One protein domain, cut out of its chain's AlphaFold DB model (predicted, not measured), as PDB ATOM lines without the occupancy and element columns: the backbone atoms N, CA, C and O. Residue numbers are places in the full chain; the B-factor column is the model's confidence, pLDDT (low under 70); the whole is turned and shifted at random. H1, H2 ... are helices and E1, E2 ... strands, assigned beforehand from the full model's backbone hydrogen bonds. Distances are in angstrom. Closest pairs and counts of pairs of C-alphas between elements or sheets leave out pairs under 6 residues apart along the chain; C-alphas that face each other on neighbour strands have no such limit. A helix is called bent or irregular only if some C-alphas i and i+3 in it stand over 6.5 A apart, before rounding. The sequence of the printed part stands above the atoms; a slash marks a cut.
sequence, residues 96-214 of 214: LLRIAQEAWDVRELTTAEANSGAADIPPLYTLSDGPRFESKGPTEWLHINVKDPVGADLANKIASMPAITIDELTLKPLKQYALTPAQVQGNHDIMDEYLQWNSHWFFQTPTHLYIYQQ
ATOM      1  N   LEU A  96      96.602 137.947 170.326       69.00
ATOM      2  CA  LEU A  96      96.754 138.513 168.989       69.00
ATOM      3  C   LEU A  96      98.130 138.150 168.452       69.00
ATOM      4  O   LEU A  96      99.143 138.445 169.082       69.00
ATOM      5  N   LEU A  97      98.165 137.540 167.275       72.19
ATOM      6  CA  LEU A  97      99.400 137.083 166.654       72.19
ATOM      7  C   LEU A  97      99.681 137.875 165.361       72.19
ATOM      8  O   LEU A  97      98.761 138.340 164.681       72.19
ATOM      9  N   ARG A  98     100.965 138.031 165.006       70.06
ATOM     10  CA  ARG A  98     101.458 138.646 163.759       70.06
ATOM     11  C   ARG A  98     102.415 137.707 163.035       70.06
ATOM     12  O   ARG A  98     103.339 137.192 163.649       70.06
ATOM     13  N   ILE A  99     102.259 137.582 161.720       69.31
ATOM     14  CA  ILE A  99     103.213 136.895 160.843       69.31
ATOM     15  C   ILE A  99     104.273 137.868 160.351       69.31
ATOM     16  O   ILE A  99     103.972 138.918 159.773       69.31
ATOM     17  N   ALA A 100     105.526 137.469 160.516       68.94
ATOM     18  CA  ALA A 100     106.649 137.985 159.761       68.94
ATOM     19  C   ALA A 100     106.655 137.327 158.372       68.94
ATOM     20  O   ALA A 100     107.049 136.175 158.223       68.94
ATOM     21  N   GLN A 101     106.207 138.046 157.338       62.22
ATOM     22  CA  GLN A 101     106.042 137.497 155.978       62.22
ATOM     23  C   GLN A 101     107.340 136.974 155.338       62.22
ATOM     24  O   GLN A 101     107.281 136.148 154.430       62.22
ATOM     25  N   GLU A 102     108.504 137.449 155.789       62.97
ATOM     26  CA  GLU A 102     109.806 137.043 155.244       62.97
ATOM     27  C   GLU A 102     110.200 135.617 155.659       62.97
ATOM     28  O   GLU A 102     110.770 134.886 154.851       62.97
ATOM     29  N   ALA A 103     109.848 135.202 156.879       60.78
ATOM     30  CA  ALA A 103     110.174 133.885 157.439       60.78
ATOM     31  C   ALA A 103     108.939 133.003 157.698       60.78
ATOM     32  O   ALA A 103     109.075 131.823 157.997       60.78
ATOM     33  N   TRP A 104     107.732 133.561 157.547       67.94
ATOM     34  CA  TRP A 104     106.456 132.958 157.959       67.94
ATOM     35  C   TRP A 104     106.418 132.564 159.442       67.94
ATOM     36  O   TRP A 104     105.644 131.696 159.841       67.94
ATOM     37  N   ASP A 105     107.213 133.259 160.255       68.00
ATOM     38  CA  ASP A 105     107.213 133.128 161.707       68.00
ATOM     39  C   ASP A 105     106.046 133.912 162.301       68.00
ATOM     40  O   ASP A 105     105.769 135.046 161.897       68.00
ATOM     41  N   VAL A 106     105.370 133.319 163.280       73.19
ATOM     42  CA  VAL A 106     104.267 133.943 164.004       73.19
ATOM     43  C   VAL A 106     104.756 134.373 165.387       73.19
ATOM     44  O   VAL A 106     105.335 133.568 166.116       73.19
ATOM     45  N   ARG A 107     104.503 135.631 165.763       73.38
ATOM     46  CA  ARG A 107     104.797 136.166 167.103       73.38
ATOM     47  C   ARG A 107     103.587 136.837 167.728       73.38
ATOM     48  O   ARG A 107     102.796 137.464 167.020       73.38
ATOM     49  N   GLU A 108     103.482 136.775 169.045       72.94
ATOM     50  CA  GLU A 108     102.480 137.530 169.797       72.94
ATOM     51  C   GLU A 108     102.693 139.051 169.671       72.94
ATOM     52  O   GLU A 108     103.822 139.551 169.729       72.94
ATOM     53  N   LEU A 109     101.604 139.800 169.454       68.06
ATOM     54  CA  LEU A 109     101.615 141.259 169.541       68.06
ATOM     55  C   LEU A 109     101.519 141.686 171.000       68.06
ATOM     56  O   LEU A 109     100.626 141.272 171.738       68.06
ATOM     57  N   THR A 110     102.363 142.634 171.385       68.25
ATOM     58  CA  THR A 110     102.251 143.272 172.694       68.25
ATOM     59  C   THR A 110     101.022 144.186 172.769       68.25
ATOM     60  O   THR A 110     100.583 144.778 171.779       68.25
ATOM     61  N   THR A 111     100.492 144.391 173.979       63.56
ATOM     62  CA  THR A 111      99.370 145.315 174.234       63.56
ATOM     63  C   THR A 111      99.678 146.752 173.791       63.56
ATOM     64  O   THR A 111      98.774 147.489 173.404       63.56
ATOM     65  N   ALA A 112     100.949 147.164 173.824       60.59
ATOM     66  CA  ALA A 112     101.381 148.470 173.336       60.59
ATOM     67  C   ALA A 112     101.312 148.559 171.802       60.59
ATOM     68  O   ALA A 112     100.790 149.539 171.275       60.59
ATOM     69  N   GLU A 113     101.766 147.524 171.085       63.28
ATOM     70  CA  GLU A 113     101.665 147.448 169.621       63.28
ATOM     71  C   GLU A 113     100.195 147.464 169.168       63.28
ATOM     72  O   GLU A 113      99.853 148.235 168.270       63.28
ATOM     73  N   ALA A 114      99.319 146.715 169.847       63.62
ATOM     74  CA  ALA A 114      97.886 146.652 169.545       63.62
ATOM     75  C   ALA A 114      97.141 147.995 169.730       63.62
ATOM     76  O   ALA A 114      96.171 148.258 169.024       63.62
ATOM     77  N   ASN A 115      97.592 148.858 170.650       59.19
ATOM     78  CA  ASN A 115      96.923 150.123 170.997       59.19
ATOM     79  C   ASN A 115      97.549 151.375 170.349       59.19
ATOM     80  O   ASN A 115      96.993 152.465 170.462       59.19
ATOM     81  N   SER A 116      98.702 151.253 169.686       52.41
ATOM     82  CA  SER A 116      99.536 152.394 169.265       52.41
ATOM     83  C   SER A 116      99.015 153.229 168.086       52.41
ATOM     84  O   SER A 116      99.692 154.162 167.662       52.41
ATOM     85  N   GLY A 117      97.845 152.937 167.511       44.84
ATOM     86  CA  GLY A 117      97.332 153.715 166.374       44.84
ATOM     87  C   GLY A 117      98.139 153.562 165.073       44.84
ATOM     88  O   GLY A 117      97.701 154.054 164.042       44.84
ATOM     89  N   ALA A 118      99.200 152.742 165.052       46.50
ATOM     90  CA  ALA A 118      99.675 152.056 163.841       46.50
ATOM     91  C   ALA A 118      98.656 151.001 163.328       46.50
ATOM     92  O   ALA A 118      98.963 150.179 162.467       46.50
ATOM     93  N   ALA A 119      97.444 151.033 163.892       44.03
ATOM     94  CA  ALA A 119      96.300 150.144 163.774       44.03
ATOM     95  C   ALA A 119      95.547 150.264 162.435       44.03
ATOM     96  O   ALA A 119      94.326 150.142 162.398       44.03
ATOM     97  N   ASP A 120      96.284 150.439 161.340       45.28
ATOM     98  CA  ASP A 120      95.868 149.930 160.023       45.28
ATOM     99  C   ASP A 120      96.331 148.474 159.827       45.28
ATOM    100  O   ASP A 120      96.227 147.902 158.745       45.28
ATOM    101  N   ILE A 121      96.857 147.850 160.887       48.88
ATOM    102  CA  ILE A 121      97.205 146.435 160.914       48.88
ATOM    103  C   ILE A 121      96.018 145.703 161.548       48.88
ATOM    104  O   ILE A 121      95.896 145.707 162.778       48.88
ATOM    105  N   PRO A 122      95.113 145.109 160.747       46.75
ATOM    106  CA  PRO A 122      94.072 144.257 161.293       46.75
ATOM    107  C   PRO A 122      94.729 143.123 162.087       46.75
ATOM    108  O   PRO A 122      95.812 142.661 161.712       46.75
ATOM    109  N   PRO A 123      94.109 142.652 163.183       51.78
ATOM    110  CA  PRO A 123      94.564 141.436 163.832       51.78
ATOM    111  C   PRO A 123      94.544 140.331 162.776       51.78
ATOM    112  O   PRO A 123      93.492 139.996 162.226       51.78
ATOM    113  N   LEU A 124      95.727 139.838 162.420       60.00
ATOM    114  CA  LEU A 124      95.860 138.913 161.303       60.00
ATOM    115  C   LEU A 124      95.263 137.543 161.675       60.00
ATOM    116  O   LEU A 124      94.749 136.832 160.807       60.00
ATOM    117  N   TYR A 125      95.251 137.214 162.973       68.50
ATOM    118  CA  TYR A 125      94.666 135.998 163.536       68.50
ATOM    119  C   TYR A 125      94.478 136.146 165.051       68.50
ATOM    120  O   TYR A 125      95.224 136.866 165.721       68.50
ATOM    121  N   THR A 126      93.508 135.403 165.578       63.69
ATOM    122  CA  THR A 126      93.257 135.274 167.015       63.69
ATOM    123  C   THR A 126      93.585 133.846 167.427       63.69
ATOM    124  O   THR A 126      93.001 132.902 166.887       63.69
ATOM    125  N   LEU A 127      94.529 133.695 168.355       65.50
ATOM    126  CA  LEU A 127      94.834 132.424 168.995       65.50
ATOM    127  C   LEU A 127      93.954 132.282 170.232       65.50
ATOM    128  O   LEU A 127      94.122 133.015 171.204       65.50
ATOM    129  N   SER A 128      92.992 131.377 170.177       62.31
ATOM    130  CA  SER A 128      92.077 131.098 171.279       62.31
ATOM    131  C   SER A 128      92.375 129.733 171.879       62.31
ATOM    132  O   SER A 128      92.701 128.798 171.141       62.31
ATOM    133  N   ASP A 129      92.138 129.601 173.185       57.34
ATOM    134  CA  ASP A 129      91.871 128.295 173.778       57.34
ATOM    135  C   ASP A 129      90.783 127.629 172.933       57.34
ATOM    136  O   ASP A 129      89.681 128.165 172.765       57.34
ATOM    137  N   GLY A 130      91.113 126.480 172.357       55.38
ATOM    138  CA  GLY A 130      90.171 125.692 171.596       55.38
ATOM    139  C   GLY A 130      88.935 125.343 172.408       55.38
ATOM    140  O   GLY A 130      88.968 125.375 173.646       55.38
ATOM    141  N   PRO A 131      87.835 124.950 171.746       54.81
ATOM    142  CA  PRO A 131      86.760 124.254 172.426       54.81
ATOM    143  C   PRO A 131      87.355 123.186 173.345       54.81
ATOM    144  O   PRO A 131      88.039 122.259 172.907       54.81
ATOM    145  N   ARG A 132      87.087 123.346 174.646       51.38
ATOM    146  CA  ARG A 132      87.385 122.353 175.675       51.38
ATOM    147  C   ARG A 132      86.407 121.200 175.505       51.38
ATOM    148  O   ARG A 132      85.523 120.981 176.326       51.38
ATOM    149  N   PHE A 133      86.536 120.486 174.392       49.91
ATOM    150  CA  PHE A 133      86.086 119.109 174.323       49.91
ATOM    151  C   PHE A 133      86.802 118.348 175.445       49.91
ATOM    152  O   PHE A 133      87.817 118.829 175.952       49.91
ATOM    153  N   GLU A 134      86.308 117.178 175.841       45.78
ATOM    154  CA  GLU A 134      86.821 116.350 176.956       45.78
ATOM    155  C   GLU A 134      88.309 115.915 176.835       45.78
ATOM    156  O   GLU A 134      88.777 115.005 177.517       45.78
ATOM    157  N   SER A 135      89.070 116.563 175.955       47.06
ATOM    158  CA  SER A 135      90.520 116.636 175.900       47.06
ATOM    159  C   SER A 135      91.160 116.889 177.273       47.06
ATOM    160  O   SER A 135      90.704 117.676 178.105       47.06
ATOM    161  N   LYS A 136      92.273 116.192 177.494       53.16
ATOM    162  CA  LYS A 136      93.077 116.197 178.720       53.16
ATOM    163  C   LYS A 136      94.047 117.383 178.798       53.16
ATOM    164  O   LYS A 136      94.894 117.403 179.688       53.16
ATOM    165  N   GLY A 137      93.961 118.353 177.885       56.00
ATOM    166  CA  GLY A 137      94.865 119.500 177.842       56.00
ATOM    167  C   GLY A 137      94.362 120.639 176.953       56.00
ATOM    168  O   GLY A 137      93.425 120.444 176.181       56.00
ATOM    169  N   PRO A 138      94.968 121.834 177.063       59.50
ATOM    170  CA  PRO A 138      94.634 122.960 176.201       59.50
ATOM    171  C   PRO A 138      94.992 122.617 174.749       59.50
ATOM    172  O   PRO A 138      96.099 122.160 174.462       59.50
ATOM    173  N   THR A 139      94.033 122.800 173.844       68.56
ATOM    174  CA  THR A 139      94.279 122.784 172.398       68.56
ATOM    175  C   THR A 139      94.307 124.221 171.906       68.56
ATOM    176  O   THR A 139      93.516 125.046 172.357       68.56
ATOM    177  N   GLU A 140      95.227 124.532 171.003       76.94
ATOM    178  CA  GLU A 140      95.458 125.894 170.512       76.94
ATOM    179  C   GLU A 140      94.744 126.053 169.165       76.94
ATOM    180  O   GLU A 140      94.968 125.261 168.245       76.94
ATOM    181  N   TRP A 141      93.842 127.033 169.049       78.50
ATOM    182  CA  TRP A 141      93.065 127.280 167.830       78.50
ATOM    183  C   TRP A 141      93.426 128.627 167.220       78.50
ATOM    184  O   TRP A 141      93.147 129.682 167.788       78.50
ATOM    185  N   LEU A 142      94.010 128.585 166.025       79.81
ATOM    186  CA  LEU A 142      94.327 129.754 165.227       79.81
ATOM    187  C   LEU A 142      93.213 130.037 164.220       79.81
ATOM    188  O   LEU A 142      93.041 129.316 163.234       79.81
ATOM    189  N   HIS A 143      92.500 131.139 164.423       78.62
ATOM    190  CA  HIS A 143      91.482 131.612 163.491       78.62
ATOM    191  C   HIS A 143      92.102 132.527 162.433       78.62
ATOM    192  O   HIS A 143      92.459 133.668 162.727       78.62
ATOM    193  N   ILE A 144      92.209 132.047 161.192       78.44
ATOM    194  CA  ILE A 144      92.811 132.800 160.085       78.44
ATOM    195  C   ILE A 144      91.759 133.704 159.436       78.44
ATOM    196  O   ILE A 144      90.777 133.235 158.849       78.44
ATOM    197  N   ASN A 145      91.984 135.019 159.484       75.81
ATOM    198  CA  ASN A 145      91.108 135.993 158.843       75.81
ATOM    199  C   ASN A 145      91.437 136.162 157.351       75.81
ATOM    200  O   ASN A 145      92.235 137.009 156.965       75.81
ATOM    201  N   VAL A 146      90.763 135.405 156.485       77.25
ATOM    202  CA  VAL A 146      90.982 135.474 155.023       77.25
ATOM    203  C   VAL A 146      90.413 136.727 154.343       77.25
ATOM    204  O   VAL A 146      90.550 136.870 153.131       77.25
ATOM    205  N   LYS A 147      89.725 137.620 155.072       77.38
ATOM    206  CA  LYS A 147      89.285 138.909 154.504       77.38
ATOM    207  C   LYS A 147      90.451 139.883 154.350       77.38
ATOM    208  O   LYS A 147      90.355 140.814 153.559       77.38
ATOM    209  N   ASP A 148      91.515 139.670 155.117       73.06
ATOM    210  CA  ASP A 148      92.758 140.412 155.006       73.06
ATOM    211  C   ASP A 148      93.680 139.757 153.953       73.06
ATOM    212  O   ASP A 148      93.781 138.524 153.938       73.06
ATOM    213  N   PRO A 149      94.367 140.526 153.079       76.69
ATOM    214  CA  PRO A 149      95.262 139.963 152.068       76.69
ATOM    215  C   PRO A 149      96.353 139.055 152.646       76.69
ATOM    216  O   PRO A 149      96.663 138.023 152.056       76.69
ATOM    217  N   VAL A 150      96.894 139.378 153.825       74.81
ATOM    218  CA  VAL A 150      97.940 138.565 154.464       74.81
ATOM    219  C   VAL A 150      97.356 137.264 155.009       74.81
ATOM    220  O   VAL A 150      97.976 136.207 154.889       74.81
ATOM    221  N   GLY A 151      96.150 137.315 155.576       76.25
ATOM    222  CA  GLY A 151      95.427 136.120 156.013       76.25
ATOM    223  C   GLY A 151      95.016 135.212 154.848       76.25
ATOM    224  O   GLY A 151      95.095 133.989 154.967       76.25
ATOM    225  N   ALA A 152      94.634 135.785 153.704       78.81
ATOM    226  CA  ALA A 152      94.360 135.033 152.479       78.81
ATOM    227  C   ALA A 152      95.628 134.354 151.934       78.81
ATOM    228  O   ALA A 152      95.601 133.167 151.607       78.81
ATOM    229  N   ASP A 153      96.753 135.070 151.902       81.69
ATOM    230  CA  ASP A 153      98.045 134.512 151.500       81.69
ATOM    231  C   ASP A 153      98.499 133.381 152.430       81.69
ATOM    232  O   ASP A 153      98.965 132.343 151.953       81.69
ATOM    233  N   LEU A 154      98.311 133.532 153.746       79.75
ATOM    234  CA  LEU A 154      98.568 132.461 154.707       79.75
ATOM    235  C   LEU A 154      97.682 131.245 154.430       79.75
ATOM    236  O   LEU A 154      98.196 130.136 154.343       79.75
ATOM    237  N   ALA A 155      96.372 131.437 154.267       80.88
ATOM    238  CA  ALA A 155      95.438 130.342 154.005       80.88
ATOM    239  C   ALA A 155      95.765 129.581 152.708       80.88
ATOM    240  O   ALA A 155      95.538 128.375 152.634       80.88
ATOM    241  N   ASN A 156      96.335 130.260 151.709       83.75
ATOM    242  CA  ASN A 156      96.800 129.630 150.474       83.75
ATOM    243  C   ASN A 156      98.111 128.861 150.670       83.75
ATOM    244  O   ASN A 156      98.303 127.798 150.081       83.75
ATOM    245  N   LYS A 157      99.028 129.391 151.482       82.31
ATOM    246  CA  LYS A 157     100.351 128.791 151.677       82.31
ATOM    247  C   LYS A 157     100.361 127.675 152.706       82.31
ATOM    248  O   LYS A 157     101.128 126.735 152.527       82.31
ATOM    249  N   ILE A 158      99.526 127.751 153.740       84.69
ATOM    250  CA  ILE A 158      99.544 126.839 154.889       84.69
ATOM    251  C   ILE A 158      99.424 125.369 154.473       84.69
ATOM    252  O   ILE A 158     100.173 124.535 154.968       84.69
ATOM    253  N   ALA A 159      98.609 125.073 153.455       77.75
ATOM    254  CA  ALA A 159      98.468 123.731 152.884       77.75
ATOM    255  C   ALA A 159      99.774 123.158 152.295       77.75
ATOM    256  O   ALA A 159      99.925 121.947 152.167       77.75
ATOM    257  N   SER A 160     100.709 124.027 151.914       82.00
ATOM    258  CA  SER A 160     101.992 123.679 151.295       82.00
ATOM    259  C   SER A 160     103.204 123.938 152.195       82.00
ATOM    260  O   SER A 160     104.328 123.614 151.807       82.00
ATOM    261  N   MET A 161     103.009 124.524 153.383       83.06
ATOM    262  CA  MET A 161     104.111 124.822 154.296       83.06
ATOM    263  C   MET A 161     104.583 123.545 155.001       83.06
ATOM    264  O   MET A 161     103.774 122.863 155.629       83.06
ATOM    265  N   PRO A 162     105.892 123.230 154.964       84.62
ATOM    266  CA  PRO A 162     106.426 122.046 155.630       84.62
ATOM    267  C   PRO A 162     106.442 122.183 157.158       84.62
ATOM    268  O   PRO A 162     106.418 121.175 157.861       84.62
ATOM    269  N   ALA A 163     106.510 123.415 157.667       86.38
ATOM    270  CA  ALA A 163     106.406 123.747 159.079       86.38
ATOM    271  C   ALA A 163     106.045 125.231 159.260       86.38
ATOM    272  O   ALA A 163     106.266 126.031 158.349       86.38
ATOM    273  N   ILE A 164     105.518 125.582 160.431       85.12
ATOM    274  CA  ILE A 164     105.260 126.956 160.884       85.12
ATOM    275  C   ILE A 164     105.865 127.114 162.275       85.12
ATOM    276  O   ILE A 164     105.674 126.242 163.116       85.12
ATOM    277  N   THR A 165     106.561 128.217 162.536       84.50
ATOM    278  CA  THR A 165     107.070 128.518 163.880       84.50
ATOM    279  C   THR A 165     106.141 129.505 164.579       84.50
ATOM    280  O   THR A 165     105.859 130.572 164.032       84.50
ATOM    281  N   ILE A 166     105.670 129.164 165.779       80.50
ATOM    282  CA  ILE A 166     104.869 130.039 166.649       80.50
ATOM    283  C   ILE A 166     105.503 130.035 168.034       80.50
ATOM    284  O   ILE A 166     105.654 128.965 168.611       80.50
ATOM    285  N   ASP A 167     105.882 131.201 168.560       76.25
ATOM    286  CA  ASP A 167     106.490 131.335 169.896       76.25
ATOM    287  C   ASP A 167     107.645 130.336 170.140       76.25
ATOM    288  O   ASP A 167     107.684 129.630 171.143       76.25
ATOM    289  N   GLU A 168     108.573 130.237 169.179       79.56
ATOM    290  CA  GLU A 168     109.715 129.297 169.186       79.56
ATOM    291  C   GLU A 168     109.343 127.802 169.056       79.56
ATOM    292  O   GLU A 168     110.225 126.944 168.990       79.56
ATOM    293  N   LEU A 169     108.055 127.469 168.938       82.06
ATOM    294  CA  LEU A 169     107.571 126.115 168.674       82.06
ATOM    295  C   LEU A 169     107.468 125.877 167.171       82.06
ATOM    296  O   LEU A 169     106.735 126.571 166.470       82.06
ATOM    297  N   THR A 170     108.171 124.868 166.663       87.81
ATOM    298  CA  THR A 170     108.027 124.431 165.270       87.81
ATOM    299  C   THR A 170     106.876 123.444 165.153       87.81
ATOM    300  O   THR A 170     106.924 122.359 165.712       87.81
ATOM    301  N   LEU A 171     105.869 123.805 164.374       87.69
ATOM    302  CA  LEU A 171     104.667 123.029 164.134       87.69
ATOM    303  C   LEU A 171     104.721 122.402 162.741       87.69
ATOM    304  O   LEU A 171     104.949 123.100 161.753       87.69
ATOM    305  N   LYS A 172     104.465 121.100 162.629       89.31
ATOM    306  CA  LYS A 172     104.429 120.354 161.362       89.31
ATOM    307  C   LYS A 172     103.005 119.954 160.988       89.31
ATOM    308  O   LYS A 172     102.237 119.590 161.879       89.31
ATOM    309  N   PRO A 173     102.650 119.980 159.693       89.50
ATOM    310  CA  PRO A 173     101.327 119.576 159.250       89.50
ATOM    311  C   PRO A 173     101.142 118.073 159.477       89.50
ATOM    312  O   PRO A 173     101.957 117.258 159.045       89.50
ATOM    313  N   LEU A 174     100.051 117.715 160.144       88.12
ATOM    314  CA  LEU A 174      99.652 116.332 160.388       88.12
ATOM    315  C   LEU A 174      98.522 115.920 159.445       88.12
ATOM    316  O   LEU A 174      98.568 114.852 158.835       88.12
ATOM    317  N   LYS A 175      97.487 116.761 159.339       88.44
ATOM    318  CA  LYS A 175      96.267 116.440 158.594       88.44
ATOM    319  C   LYS A 175      95.551 117.699 158.110       88.44
ATOM    320  O   LYS A 175      95.653 118.760 158.720       88.44
ATOM    321  N   GLN A 176      94.805 117.559 157.019       89.12
ATOM    322  CA  GLN A 176      93.979 118.611 156.434       89.12
ATOM    323  C   GLN A 176      92.575 118.075 156.159       89.12
ATOM    324  O   GLN A 176      92.413 117.010 155.561       89.12
ATOM    325  N   TYR A 177      91.566 118.857 156.529       87.31
ATOM    326  CA  TYR A 177      90.177 118.638 156.150       87.31
ATOM    327  C   TYR A 177      89.715 119.733 155.195       87.31
ATOM    328  O   TYR A 177      89.790 120.916 155.517       87.31
ATOM    329  N   ALA A 178      89.187 119.337 154.035       88.38
ATOM    330  CA  ALA A 178      88.505 120.226 153.091       88.38
ATOM    331  C   ALA A 178      87.025 120.412 153.478       88.38
ATOM    332  O   ALA A 178      86.116 120.149 152.691       88.38
ATOM    333  N   LEU A 179      86.795 120.777 154.737       82.75
ATOM    334  CA  LEU A 179      85.479 120.982 155.333       82.75
ATOM    335  C   LEU A 179      85.473 122.303 156.090       82.75
ATOM    336  O   LEU A 179      86.487 122.714 156.662       82.75
ATOM    337  N   THR A 180      84.308 122.949 156.136       78.31
ATOM    338  CA  THR A 180      84.150 124.128 156.984       78.31
ATOM    339  C   THR A 180      84.221 123.727 158.462       78.31
ATOM    340  O   THR A 180      83.889 122.595 158.821       78.31
ATOM    341  N   PRO A 181      84.582 124.648 159.360       70.69
ATOM    342  CA  PRO A 181      84.711 124.341 160.788       70.69
ATOM    343  C   PRO A 181      83.404 123.837 161.409       70.69
ATOM    344  O   PRO A 181      83.402 122.883 162.181       70.69
ATOM    345  N   ALA A 182      82.270 124.404 160.984       74.75
ATOM    346  CA  ALA A 182      80.946 123.937 161.390       74.75
ATOM    347  C   ALA A 182      80.641 122.512 160.890       74.75
ATOM    348  O   ALA A 182      79.985 121.740 161.585       74.75
ATOM    349  N   GLN A 183      81.123 122.144 159.697       80.81
ATOM    350  CA  GLN A 183      80.981 120.786 159.166       80.81
ATOM    351  C   GLN A 183      81.875 119.784 159.897       80.81
ATOM    352  O   GLN A 183      81.441 118.662 160.133       80.81
ATOM    353  N   VAL A 184      83.095 120.182 160.268       77.00
ATOM    354  CA  VAL A 184      83.993 119.363 161.094       77.00
ATOM    355  C   VAL A 184      83.360 119.118 162.462       77.00
ATOM    356  O   VAL A 184      83.237 117.971 162.870       77.00
ATOM    357  N   GLN A 185      82.861 120.168 163.119       73.94
ATOM    358  CA  GLN A 185      82.211 120.055 164.426       73.94
ATOM    359  C   GLN A 185      80.946 119.181 164.396       73.94
ATOM    360  O   GLN A 185      80.643 118.492 165.365       73.94
ATOM    361  N   GLY A 186      80.203 119.204 163.288       77.50
ATOM    362  CA  GLY A 186      79.026 118.358 163.089       77.50
ATOM    363  C   GLY A 186      79.334 116.914 162.681       77.50
ATOM    364  O   GLY A 186      78.406 116.116 162.575       77.50
ATOM    365  N   ASN A 187      80.598 116.566 162.420       81.69
ATOM    366  CA  ASN A 187      80.998 115.233 161.990       81.69
ATOM    367  C   ASN A 187      81.561 114.437 163.174       81.69
ATOM    368  O   ASN A 187      82.664 114.707 163.640       81.69
ATOM    369  N   HIS A 188      80.804 113.437 163.629       78.44
ATOM    370  CA  HIS A 188      81.170 112.608 164.780       78.44
ATOM    371  C   HIS A 188      82.485 111.847 164.587       78.44
ATOM    372  O   HIS A 188      83.308 111.868 165.493       78.44
ATOM    373  N   ASP A 189      82.731 111.267 163.409       82.19
ATOM    374  CA  ASP A 189      83.960 110.502 163.149       82.19
ATOM    375  C   ASP A 189      85.198 111.391 163.269       82.19
ATOM    376  O   ASP A 189      86.219 111.010 163.839       82.19
ATOM    377  N   ILE A 190      85.089 112.606 162.727       78.00
ATOM    378  CA  ILE A 190      86.149 113.596 162.821       78.00
ATOM    379  C   ILE A 190      86.294 114.015 164.283       78.00
ATOM    380  O   ILE A 190      87.396 113.948 164.816       78.00
ATOM    381  N   MET A 191      85.206 114.376 164.962       73.94
ATOM    382  CA  MET A 191      85.262 114.827 166.352       73.94
ATOM    383  C   MET A 191      85.802 113.778 167.336       73.94
ATOM    384  O   MET A 191      86.507 114.142 168.278       73.94
ATOM    385  N   ASP A 192      85.551 112.495 167.099       78.62
ATOM    386  CA  ASP A 192      86.129 111.399 167.880       78.62
ATOM    387  C   ASP A 192      87.651 111.301 167.683       78.62
ATOM    388  O   ASP A 192      88.391 110.975 168.615       78.62
ATOM    389  N   GLU A 193      88.139 111.637 166.486       79.12
ATOM    390  CA  GLU A 193      89.565 111.794 166.199       79.12
ATOM    391  C   GLU A 193      90.148 113.010 166.944       79.12
ATOM    392  O   GLU A 193      91.193 112.899 167.585       79.12
ATOM    393  N   TYR A 194      89.427 114.141 166.969       73.50
ATOM    394  CA  TYR A 194      89.818 115.348 167.718       73.50
ATOM    395  C   TYR A 194      90.010 115.088 169.214       73.50
ATOM    396  O   TYR A 194      90.941 115.628 169.810       73.50
ATOM    397  N   LEU A 195      89.178 114.245 169.830       68.69
ATOM    398  CA  LEU A 195      89.311 113.885 171.249       68.69
ATOM    399  C   LEU A 195      90.633 113.164 171.565       68.69
ATOM    400  O   LEU A 195      91.102 113.186 172.707       68.69
ATOM    401  N   GLN A 196      91.262 112.549 170.563       73.00
ATOM    402  CA  GLN A 196      92.553 111.873 170.697       73.00
ATOM    403  C   GLN A 196      93.732 112.841 170.517       73.00
ATOM    404  O   GLN A 196      94.834 112.570 170.995       73.00
ATOM    405  N   TRP A 197      93.502 114.000 169.899       72.75
ATOM    406  CA  TRP A 197      94.516 114.995 169.547       72.75
ATOM    407  C   TRP A 197      94.791 116.018 170.643       72.75
ATOM    408  O   TRP A 197      94.899 117.223 170.404       72.75
ATOM    409  N   ASN A 198      94.988 115.525 171.864       66.00
ATOM    410  CA  ASN A 198      95.535 116.353 172.934       66.00
ATOM    411  C   ASN A 198      96.848 117.006 172.460       66.00
ATOM    412  O   ASN A 198      97.654 116.356 171.791       66.00
ATOM    413  N   SER A 199      97.040 118.291 172.774       71.31
ATOM    414  CA  SER A 199      98.255 119.061 172.445       71.31
ATOM    415  C   SER A 199      98.516 119.324 170.952       71.31
ATOM    416  O   SER A 199      99.651 119.607 170.574       71.31
ATOM    417  N   HIS A 200      97.488 119.258 170.100       82.31
ATOM    418  CA  HIS A 200      97.593 119.678 168.699       82.31
ATOM    419  C   HIS A 200      97.154 121.129 168.510       82.31
ATOM    420  O   HIS A 200      96.361 121.676 169.283       82.31
ATOM    421  N   TRP A 201      97.673 121.727 167.443       84.25
ATOM    422  CA  TRP A 201      97.302 123.053 166.984       84.25
ATOM    423  C   TRP A 201      96.331 122.951 165.817       84.25
ATOM    424  O   TRP A 201      96.543 122.184 164.875       84.25
ATOM    425  N   PHE A 202      95.284 123.762 165.855       84.56
ATOM    426  CA  PHE A 202      94.222 123.768 164.862       84.56
ATOM    427  C   PHE A 202      94.203 125.103 164.143       84.56
ATOM    428  O   PHE A 202      94.002 126.145 164.753       84.56
ATOM    429  N   PHE A 203      94.405 125.082 162.833       86.12
ATOM    430  CA  PHE A 203      94.414 126.278 162.007       86.12
ATOM    431  C   PHE A 203      93.147 126.291 161.172       86.12
ATOM    432  O   PHE A 203      92.933 125.447 160.297       86.12
ATOM    433  N   GLN A 204      92.289 127.256 161.463       85.81
ATOM    434  CA  GLN A 204      90.957 127.350 160.914       85.81
ATOM    435  C   GLN A 204      90.896 128.402 159.811       85.81
ATOM    436  O   GLN A 204      91.197 129.574 160.026       85.81
ATOM    437  N   THR A 205      90.410 127.994 158.642       83.69
ATOM    438  CA  THR A 205      89.985 128.891 157.558       83.69
ATOM    439  C   THR A 205      88.481 128.705 157.310       83.69
ATOM    440  O   THR A 205      87.889 127.757 157.829       83.69
ATOM    441  N   PRO A 206      87.815 129.554 156.504       81.88
ATOM    442  CA  PRO A 206      86.389 129.368 156.225       81.88
ATOM    443  C   PRO A 206      86.031 128.046 155.537       81.88
ATOM    444  O   PRO A 206      84.885 127.614 155.622       81.88
ATOM    445  N   THR A 207      86.983 127.418 154.843       82.38
ATOM    446  CA  THR A 207      86.747 126.233 153.999       82.38
ATOM    447  C   THR A 207      87.581 125.016 154.381       82.38
ATOM    448  O   THR A 207      87.295 123.926 153.896       82.38
ATOM    449  N   HIS A 208      88.599 125.193 155.221       85.00
ATOM    450  CA  HIS A 208      89.520 124.136 155.613       85.00
ATOM    451  C   HIS A 208      89.881 124.230 157.088       85.00
ATOM    452  O   HIS A 208      89.985 125.328 157.647       85.00
ATOM    453  N   LEU A 209      90.173 123.073 157.668       85.69
ATOM    454  CA  LEU A 209      90.772 122.938 158.986       85.69
ATOM    455  C   LEU A 209      92.073 122.150 158.853       85.69
ATOM    456  O   LEU A 209      92.085 121.047 158.301       85.69
ATOM    457  N   TYR A 210      93.166 122.736 159.326       87.56
ATOM    458  CA  TYR A 210      94.492 122.133 159.300       87.56
ATOM    459  C   TYR A 210      94.927 121.790 160.714       87.56
ATOM    460  O   TYR A 210      94.645 122.530 161.656       87.56
ATOM    461  N   ILE A 211      95.621 120.670 160.851       87.75
ATOM    462  CA  ILE A 211      96.070 120.154 162.138       87.75
ATOM    463  C   ILE A 211      97.570 120.079 162.111       87.75
ATOM    464  O   ILE A 211      98.159 119.498 161.196       87.75
ATOM    465  N   TYR A 212      98.157 120.656 163.140       87.75
ATOM    466  CA  TYR A 212      99.578 120.753 163.315       87.75
ATOM    467  C   TYR A 212      99.995 120.106 164.628       87.75
ATOM    468  O   TYR A 212      99.288 120.172 165.636       87.75
ATOM    469  N   GLN A 213     101.168 119.491 164.599       86.81
ATOM    470  CA  GLN A 213     101.806 118.886 165.755       86.81
ATOM    471  C   GLN A 213     103.161 119.557 165.979       86.81
ATOM    472  O   GLN A 213     103.890 119.789 165.013       86.81
ATOM    473  N   GLN A 214     103.469 119.879 167.234       82.69
ATOM    474  CA  GLN A 214     104.805 120.312 167.648       82.69
ATOM    475  C   GLN A 214     105.839 119.190 167.462       82.69
ATOM    476  O   GLN A 214     105.500 118.022 167.764       82.69
TER     477      GLN A 214
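AT A GLANCE: This is residues 96 to 214 of the 214 residues of an uncharacterized protein of Lactobacillus shenzhenensis LY-73 (UniProt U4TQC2). One sheet of eight strands curls into a small barrel, nearly closed where its two edge strands, E2 and E5, come together. H2 caps one end of it, residues 115 to 120, of which 115 belongs to H1, stick out at one extreme of the long axis, and H3 and H4 lie toward the other. The printed part has 119 residues, with four named helices and eight named strands in the order E1 E2 H1 E3 E4 H2 E5 E6 H3 H4 E7 E8. The strongly twisted mixed sheet runs E2 E1 E3 E4 E7 E8 E6 E5, and the class is mixed, helices and strands. The whole is compact, with a radius of gyration of the C-alphas of 14.4 A, yet elongated, spanning 45 by 27 by 24 A.

IN THESE COORDINATES: E1 is residues 96 to 100, 13.5 A long, beginning at C-alpha 96 (96.754, 138.513, 168.989). E2 is residues 105 to 108, E3 125 to 129, E4 140 to 144, E5 164 to 166 and E7 201 to 204. E6, residues 169 to 177, is 22.7 A long and bends by 55 degrees at residue 174. E8, residues 209 to 213, is 13.6 A long and ends at C-alpha 213 (101.806, 118.886, 165.755). H2, residues 149 to 158, is 14.1 A long; H1 is residues 111 to 115, H3 181 to 185 and H4 188 to 194.

HOW THE PARTS SIT: The folded sheet is bent back on itself: E2 E1 E3 E4 E7 face E6 E5, with E8 as the hinge. The C-alphas of Val 106 in E2 and Ile 166 in E5 are the closest of these edge strands, 4.8 A apart. E4 and E7 are parallel, with N 142 and O 202 at 2.8 A. The hairpin E7 and E8 has N 203 and O 210 at 2.8 A, and antiparallel E8 and E6 have N 174 and O 211 at 2.8 A. Two split strand-helix-strand units, each two strands that run the same way in the sheet with helices between them along the chain, have right-handed crossovers: E2, H1, E3, with E1 between the two strands in the sheet, and E6, H3 H4, E7, with E8 between the two strands in the sheet. H2 is on the sheet at a height of 8.7 A, only just over none of its strands: E3 and E7 have 2 of its C-alphas each. The closest C-alphas of H2 and E4 are Gly 151 and Ile 144, 5.9 A apart. H3 only grazes the sheet with residues 181 to 184, while H1 and H4 are not on it. H3 and H4 only just touch, and only at the corner, with 3 pairs of C-alphas within 8 A, the closest Gln 185 and Met 191 at 6.4 A. In H1, H2, H3 and H4 every O i to N i+4 pair is within hydrogen-bond range.

THE WHOLE: The C-alphas farthest apart, Gly 117 and Asp 189, are 45.3 A from each other. The printed part has no cut and no long link. The mean pLDDT of the printed part is 73.1; 41 residues are under 70, among them 109 to 139.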